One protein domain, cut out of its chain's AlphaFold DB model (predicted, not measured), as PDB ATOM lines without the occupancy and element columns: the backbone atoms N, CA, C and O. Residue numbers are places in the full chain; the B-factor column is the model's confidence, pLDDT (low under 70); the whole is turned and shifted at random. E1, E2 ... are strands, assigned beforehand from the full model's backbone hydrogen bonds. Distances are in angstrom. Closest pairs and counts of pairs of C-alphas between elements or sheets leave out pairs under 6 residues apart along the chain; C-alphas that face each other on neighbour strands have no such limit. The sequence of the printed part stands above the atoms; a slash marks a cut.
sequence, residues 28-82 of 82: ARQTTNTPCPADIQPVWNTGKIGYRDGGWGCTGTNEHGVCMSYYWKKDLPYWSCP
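What this domain is: This is residues 28 to 82 of the 82 residues of an uncharacterized protein of Colletotrichum sidae (UniProt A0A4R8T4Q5). The model has little regular structure: a twisted two-strand hairpin, E2 and E3, with a shorter strand pair, E1 and E4, set beside one end of it through E4, and a long unnamed stretch, residues 28 to 42, leading into E1. The printed part has 55 residues with four named strands, E1 to E4, and no named helix; its class is all strand, with 20 residues in named elements. It is compact, with a radius of gyration of the C-alphas of 10.7 A and spans of 32 by 24 by 16 A.

Where its parts are: E1 is residues 43 to 45, beginning at C-alpha 43 (7.717, 12.847, -16.939). E2, residues 55 to 61, is 17.3 A long; E3, residues 67 to 73, 14.8 A. E4, residues 78 to 80, ends at C-alpha 80 (8.181, 7.989, -18.720).

How they stand to each other: The hairpin E2 and E3 is antiparallel at 143 degrees, with N 57 and O 71 2.9 A apart. E1 and E4 are antiparallel at 132 degrees, with N 43 and O 80 2.8 A apart. The closest C-alphas of E2 and E4, Trp 56 and Trp 79, are 4.7 A apart. E1 and E3 are apart.

The domain as a whole: The C-alphas farthest apart, Gly 50 and Glu 63, are 32.3 A apart. The printed part has no cut and no long link. Residues 28, 30 to 34 and 50 to 52 have pLDDT under 70.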
ATOM      1  N   ALA A  28       4.105  18.485 -26.000       69.19
ATOM      2  CA  ALA A  28       2.822  18.794 -25.370       69.19
ATOM      3  C   ALA A  28       1.918  17.545 -25.332       69.19
ATOM      4  O   ALA A  28       1.783  16.829 -26.322       69.19
ATOM      5  N   ARG A  29       1.294  17.269 -24.180       71.94
ATOM      6  CA  ARG A  29       0.554  16.022 -23.918       71.94
ATOM      7  C   ARG A  29      -0.899  16.291 -23.539       71.94
ATOM      8  O   ARG A  29      -1.179  17.282 -22.867       71.94
ATOM      9  N   GLN A  30      -1.807  15.389 -23.902       67.38
ATOM     10  CA  GLN A  30      -3.166  15.428 -23.370       67.38
ATOM     11  C   GLN A  30      -3.193  14.868 -21.950       67.38
ATOM     12  O   GLN A  30      -2.785  13.737 -21.725       67.38
ATOM     13  N   THR A  31      -3.723  15.628 -20.991       67.19
ATOM     14  CA  THR A  31      -3.865  15.187 -19.590       67.19
ATOM     15  C   THR A  31      -4.790  13.975 -19.441       67.19
ATOM     16  O   THR A  31      -4.629  13.185 -18.521       67.19
ATOM     17  N   THR A  32      -5.764  13.825 -20.336       65.06
ATOM     18  CA  THR A  32      -6.828  12.815 -20.250       65.06
ATOM     19  C   THR A  32      -6.480  11.473 -20.882       65.06
ATOM     20  O   THR A  32      -7.108  10.481 -20.537       65.06
ATOM     21  N   ASN A  33      -5.519  11.430 -21.808       67.06
ATOM     22  CA  ASN A  33      -5.174  10.213 -22.552       67.06
ATOM     23  C   ASN A  33      -3.722   9.780 -22.322       67.06
ATOM     24  O   ASN A  33      -3.131   9.094 -23.153       67.06
ATOM     25  N   THR A  34      -3.114  10.220 -21.218       69.25
ATOM     26  CA  THR A  34      -1.753   9.812 -20.894       69.25
ATOM     27  C   THR A  34      -1.690   8.305 -20.654       69.25
ATOM     28  O   THR A  34      -2.481   7.783 -19.875       69.25
ATOM     29  N   PRO A  35      -0.716   7.605 -21.249       74.56
ATOM     30  CA  PRO A  35      -0.586   6.150 -21.168       74.56
ATOM     31  C   PRO A  35       0.009   5.662 -19.832       74.56
ATOM     32  O   PRO A  35       0.393   4.501 -19.707       74.56
ATOM     33  N   CYS A  36       0.110   6.546 -18.838       80.19
ATOM     34  CA  CYS A  36       0.493   6.184 -17.482       80.19
ATOM     35  C   CYS A  36      -0.741   5.768 -16.673       80.19
ATOM     36  O   CYS A  36      -1.834   6.277 -16.936       80.19
ATOM     37  N   PRO A  37      -0.581   4.875 -15.680       77.69
ATOM     38  CA  PRO A  37      -1.635   4.563 -14.720       77.69
ATOM     39  C   PRO A  37      -2.236   5.828 -14.099       77.69
ATOM     40  O   PRO A  37      -1.562   6.856 -13.989       77.69
ATOM     41  N   ALA A  38      -3.494   5.730 -13.661       72.75
ATOM     42  CA  ALA A  38      -4.117   6.780 -12.863       72.75
ATOM     43  C   ALA A  38      -3.193   7.162 -11.690       72.75
ATOM     44  O   ALA A  38      -2.511   6.305 -11.131       72.75
ATOM     45  N   ASP A  39      -3.138   8.456 -11.380       74.06
ATOM     46  CA  ASP A  39      -2.295   9.060 -10.335       74.06
ATOM     47  C   ASP A  39      -0.782   9.128 -10.617       74.06
ATOM     48  O   ASP A  39      -0.047   9.746  -9.842       74.06
ATOM     49  N   ILE A  40      -0.301   8.610 -11.753       76.94
ATOM     50  CA  ILE A  40       1.099   8.767 -12.168       76.94
ATOM     51  C   ILE A  40       1.216   9.890 -13.194       76.94
ATOM     52  O   ILE A  40       0.715   9.797 -14.315       76.94
ATOM     53  N   GLN A  41       1.925  10.958 -12.827       79.44
ATOM     54  CA  GLN A  41       2.241  12.027 -13.767       79.44
ATOM     55  C   GLN A  41       3.384  11.602 -14.693       79.44
ATOM     56  O   GLN A  41       4.499  11.388 -14.213       79.44
ATOM     57  N   PRO A  42       3.160  11.543 -16.018       79.38
ATOM     58  CA  PRO A  42       4.239  11.273 -16.943       79.38
ATOM     59  C   PRO A  42       5.292  12.375 -16.869       79.38
ATOM     60  O   PRO A  42       4.976  13.569 -16.792       79.38
ATOM     61  N   VAL A  43       6.552  11.967 -16.957       82.12
ATOM     62  CA  VAL A  43       7.717  12.847 -16.939       82.12
ATOM     63  C   VAL A  43       8.432  12.755 -18.279       82.12
ATOM     64  O   VAL A  43       8.623  11.668 -18.820       82.12
ATOM     65  N   TRP A  44       8.809  13.900 -18.843       83.75
ATOM     66  CA  TRP A  44       9.482  13.948 -20.135       83.75
ATOM     67  C   TRP A  44      10.936  13.526 -19.974       83.75
ATOM     68  O   TRP A  44      11.755  14.272 -19.436       83.75
ATOM     69  N   ASN A  45      11.256  12.314 -20.412       84.88
ATOM     70  CA  ASN A  45      12.581  11.744 -20.299       84.88
ATOM     71  C   ASN A  45      13.397  12.020 -21.563       84.88
ATOM     72  O   ASN A  45      13.127  11.503 -22.644       84.88
ATOM     73  N   THR A  46      14.450  12.812 -21.392       84.56
ATOM     74  CA  THR A  46      15.457  13.120 -22.419       84.56
ATOM     75  C   THR A  46      16.773  12.366 -22.190       84.56
ATOM     76  O   THR A  46      17.787  12.684 -22.801       84.56
ATOM     77  N   GLY A  47      16.780  11.376 -21.290       80.19
ATOM     78  CA  GLY A  47      17.943  10.560 -20.923       80.19
ATOM     79  C   GLY A  47      18.582  10.948 -19.596       80.19
ATOM     80  O   GLY A  47      19.458  10.241 -19.104       80.19
ATOM     81  N   LYS A  48      18.124  12.044 -18.985       75.81
ATOM     82  CA  LYS A  48      18.628  12.529 -17.694       75.81
ATOM     83  C   LYS A  48      18.020  11.812 -16.486       75.81
ATOM     84  O   LYS A  48      18.585  11.888 -15.405       75.81
ATOM     85  N   ILE A  49      16.879  11.144 -16.660       70.94
ATOM     86  CA  ILE A  49      16.026  10.701 -15.544       70.94
ATOM     87  C   ILE A  49      16.214   9.207 -15.217       70.94
ATOM     88  O   ILE A  49      15.523   8.655 -14.378       70.94
ATOM     89  N   GLY A  50      17.175   8.526 -15.850       67.06
ATOM     90  CA  GLY A  50      17.557   7.152 -15.493       67.06
ATOM     91  C   GLY A  50      16.546   6.058 -15.859       67.06
ATOM     92  O   GLY A  50      16.926   4.891 -15.874       67.06
ATOM     93  N   TYR A  51      15.312   6.404 -16.233       69.56
ATOM     94  CA  TYR A  51      14.346   5.460 -16.791       69.56
ATOM     95  C   TYR A  51      14.872   4.966 -18.142       69.56
ATOM     96  O   TYR A  51      14.979   5.745 -19.090       69.56
ATOM     97  N   ARG A  52      15.303   3.702 -18.201       64.94
ATOM     98  CA  ARG A  52      15.914   3.072 -19.389       64.94
ATOM     99  C   ARG A  52      15.035   1.993 -20.017       64.94
ATOM    100  O   ARG A  52      15.411   1.438 -21.046       64.94
ATOM    101  N   ASP A  53      13.864   1.732 -19.446       75.69
ATOM    102  CA  ASP A  53      12.976   0.663 -19.910       75.69
ATOM    103  C   ASP A  53      12.177   1.044 -21.169       75.69
ATOM    104  O   ASP A  53      11.588   0.183 -21.824       75.69
ATOM    105  N   GLY A  54      12.239   2.318 -21.570       80.62
ATOM    106  CA  GLY A  54      11.439   2.901 -22.639       80.62
ATOM    107  C   GLY A  54      10.298   3.747 -22.084       80.62
ATOM    108  O   GLY A  54      10.153   3.932 -20.875       80.62
ATOM    109  N   GLY A  55       9.508   4.307 -22.986       88.06
ATOM    110  CA  GLY A  55       8.339   5.088 -22.630       88.06
ATOM    111  C   GLY A  55       7.531   5.466 -23.853       88.06
ATOM    112  O   GLY A  55       7.587   4.810 -24.890       88.06
ATOM    113  N   TRP A  56       6.756   6.529 -23.726       86.88
ATOM    114  CA  TRP A  56       5.709   6.864 -24.671       86.88
ATOM    115  C   TRP A  56       6.083   8.072 -25.526       86.88
ATOM    116  O   TRP A  56       6.269   9.173 -25.014       86.88
ATOM    117  N   GLY A  57       6.201   7.870 -26.835       86.38
ATOM    118  CA  GLY A  57       6.317   8.959 -27.803       86.38
ATOM    119  C   GLY A  57       4.957   9.377 -28.346       86.38
ATOM    120  O   GLY A  57       3.971   8.648 -28.197       86.38
ATOM    121  N   CYS A  58       4.915  10.524 -29.020       85.75
ATOM    122  CA  CYS A  58       3.719  10.968 -29.715       85.75
ATOM    123  C   CYS A  58       3.644  10.475 -31.165       85.75
ATOM    124  O   CYS A  58       4.548  10.739 -31.954       85.75
ATOM    125  N   THR A  59       2.560   9.790 -31.546       85.06
ATOM    126  CA  THR A  59       2.326   9.374 -32.947       85.06
ATOM    127  C   THR A  59       1.307  10.250 -33.680       85.06
ATOM    128  O   THR A  59       1.081  10.053 -34.873       85.06
ATOM    129  N   GLY A  60       0.678  11.207 -32.996       83.12
ATOM    130  CA  GLY A  60      -0.293  12.111 -33.604       83.12
ATOM    131  C   GLY A  60      -0.643  13.281 -32.693       83.12
ATOM    132  O   GLY A  60      -0.926  13.089 -31.508       83.12
ATOM    133  N   THR A  61      -0.631  14.489 -33.255       84.38
ATOM    134  CA  THR A  61      -0.971  15.739 -32.566       84.38
ATOM    135  C   THR A  61      -2.294  16.307 -33.069       84.38
ATOM    136  O   THR A  61      -2.627  16.155 -34.243       84.38
ATOM    137  N   ASN A  62      -3.035  16.996 -32.201       81.50
ATOM    138  CA  ASN A  62      -4.208  17.775 -32.605       81.50
ATOM    139  C   ASN A  62      -3.821  19.118 -33.257       81.50
ATOM    140  O   ASN A  62      -2.643  19.462 -33.371       81.50
ATOM    141  N   GLU A  63      -4.830  19.912 -33.621       81.25
ATOM    142  CA  GLU A  63      -4.692  21.277 -34.162       81.25
ATOM    143  C   GLU A  63      -3.969  22.266 -33.226       81.25
ATOM    144  O   GLU A  63      -3.489  23.307 -33.667       81.25
ATOM    145  N   HIS A  64      -3.842  21.926 -31.941       80.19
ATOM    146  CA  HIS A  64      -3.129  22.705 -30.930       80.19
ATOM    147  C   HIS A  64      -1.706  22.183 -30.664       80.19
ATOM    148  O   HIS A  64      -1.048  22.652 -29.736       80.19
ATOM    149  N   GLY A  65      -1.228  21.200 -31.438       75.19
ATOM    150  CA  GLY A  65       0.096  20.594 -31.258       75.19
ATOM    151  C   GLY A  65       0.208  19.680 -30.034       75.19
ATOM    152  O   GLY A  65       1.312  19.323 -29.632       75.19
ATOM    153  N   VAL A  66      -0.918  19.299 -29.428       83.50
ATOM    154  CA  VAL A  66      -0.970  18.421 -28.255       83.50
ATOM    155  C   VAL A  66      -1.088  16.972 -28.700       83.50
ATOM    156  O   VAL A  66      -1.924  16.635 -29.541       83.50
ATOM    157  N   CYS A  67      -0.281  16.105 -28.099       84.50
ATOM    158  CA  CYS A  67      -0.288  14.687 -28.392       84.50
ATOM    159  C   CYS A  67      -1.616  14.015 -28.029       84.50
ATOM    160  O   CYS A  67      -2.009  14.013 -26.862       84.50
ATOM    161  N   MET A  68      -2.272  13.415 -29.021       84.94
ATOM    162  CA  MET A  68      -3.525  12.670 -28.860       84.94
ATOM    163  C   MET A  68      -3.319  11.161 -28.780       84.94
ATOM    164  O   MET A  68      -4.172  10.438 -28.265       84.94
ATOM    165  N   SER A  69      -2.225  10.658 -29.346       84.06
ATOM    166  CA  SER A  69      -1.982   9.225 -29.471       84.06
ATOM    167  C   SER A  69      -0.543   8.900 -29.134       84.06
ATOM    168  O   SER A  69       0.387   9.545 -29.621       84.06
ATOM    169  N   TYR A  70      -0.382   7.863 -28.321       85.81
ATOM    170  CA  TYR A  70       0.897   7.458 -27.768       85.81
ATOM    171  C   TYR A  70       1.323   6.111 -28.333       85.81
ATOM    172  O   TYR A  70       0.497   5.222 -28.538       85.81
ATOM    173  N   TYR A  71       2.622   5.956 -28.554       87.50
ATOM    174  CA  TYR A  71       3.230   4.688 -28.940       87.50
ATOM    175  C   TYR A  71       4.433   4.404 -28.047       87.50
ATOM    176  O   TYR A  71       5.114   5.326 -27.593       87.50
ATOM    177  N   TRP A  72       4.693   3.127 -27.783       87.00
ATOM    178  CA  TRP A  72       5.858   2.734 -27.000       87.00
ATOM    179  C   TRP A  72       7.130   2.854 -27.841       87.00
ATOM    180  O   TRP A  72       7.198   2.329 -28.954       87.00
ATOM    181  N   LYS A  73       8.157   3.503 -27.296       86.94
ATOM    182  CA  LYS A  73       9.489   3.634 -27.895       86.94
ATOM    183  C   LYS A  73      10.576   3.476 -26.839       86.94
ATOM    184  O   LYS A  73      10.367   3.760 -25.662       86.94
ATOM    185  N   LYS A  74      11.757   3.029 -27.264       88.38
ATOM    186  CA  LYS A  74      12.948   2.940 -26.399       88.38
ATOM    187  C   LYS A  74      13.947   4.062 -26.654       88.38
ATOM    188  O   LYS A  74      14.754   4.368 -25.782       88.38
ATOM    189  N   ASP A  75      13.868   4.690 -27.820       86.38
ATOM    190  CA  ASP A  75      14.735   5.794 -28.200       86.38
ATOM    191  C   ASP A  75      14.281   7.088 -27.536       86.38
ATOM    192  O   ASP A  75      13.124   7.493 -27.644       86.38
ATOM    193  N   LEU A  76      15.199   7.767 -26.862       83.31
ATOM    194  CA  LEU A  76      14.932   9.079 -26.285       83.31
ATOM    195  C   LEU A  76      14.654  10.117 -27.391       83.31
ATOM    196  O   LEU A  76      15.154   9.974 -28.507       83.31
ATOM    197  N   PRO A  77      13.875  11.174 -27.107       83.69
ATOM    198  CA  PRO A  77      13.115  11.416 -25.877       83.69
ATOM    199  C   PRO A  77      11.785  10.636 -25.840       83.69
ATOM    200  O   PRO A  77      11.274  10.225 -26.885       83.69
ATOM    201  N   TYR A  78      11.206  10.458 -24.654       86.88
ATOM    202  CA  TYR A  78       9.861   9.896 -24.479       86.88
ATOM    203  C   TYR A  78       9.250  10.276 -23.128       86.88
ATOM    204  O   TYR A  78       9.956  10.651 -22.195       86.88
ATOM    205  N   TRP A  79       7.936  10.131 -22.985       85.06
ATOM    206  CA  TRP A  79       7.238  10.229 -21.707       85.06
ATOM    207  C   TRP A  79       7.419   8.949 -20.880       85.06
ATOM    208  O   TRP A  79       6.980   7.873 -21.278       85.06
ATOM    209  N   SER A  80       8.053   9.062 -19.715       84.94
ATOM    210  CA  SER A  80       8.181   7.989 -18.720       84.94
ATOM    211  C   SER A  80       7.070   8.073 -17.679       84.94
ATOM    212  O   SER A  80       6.663   9.171 -17.306       84.94
ATOM    213  N   CYS A  81       6.632   6.926 -17.166       82.94
ATOM    214  CA  CYS A  81       5.755   6.836 -15.999       82.94
ATOM    215  C   CYS A  81       6.627   6.443 -14.792       82.94
ATOM    216  O   CYS A  81       7.074   5.295 -14.769       82.94
ATOM    217  N   PRO A  82       6.973   7.382 -13.893       76.38
ATOM    218  CA  PRO A  82       7.737   7.081 -12.682       76.38
ATOM    219  C   PRO A  82       6.950   6.224 -11.682       76.38
ATOM    220  O   PRO A  82       5.701   6.226 -11.757       76.38
TER     221      PRO A  82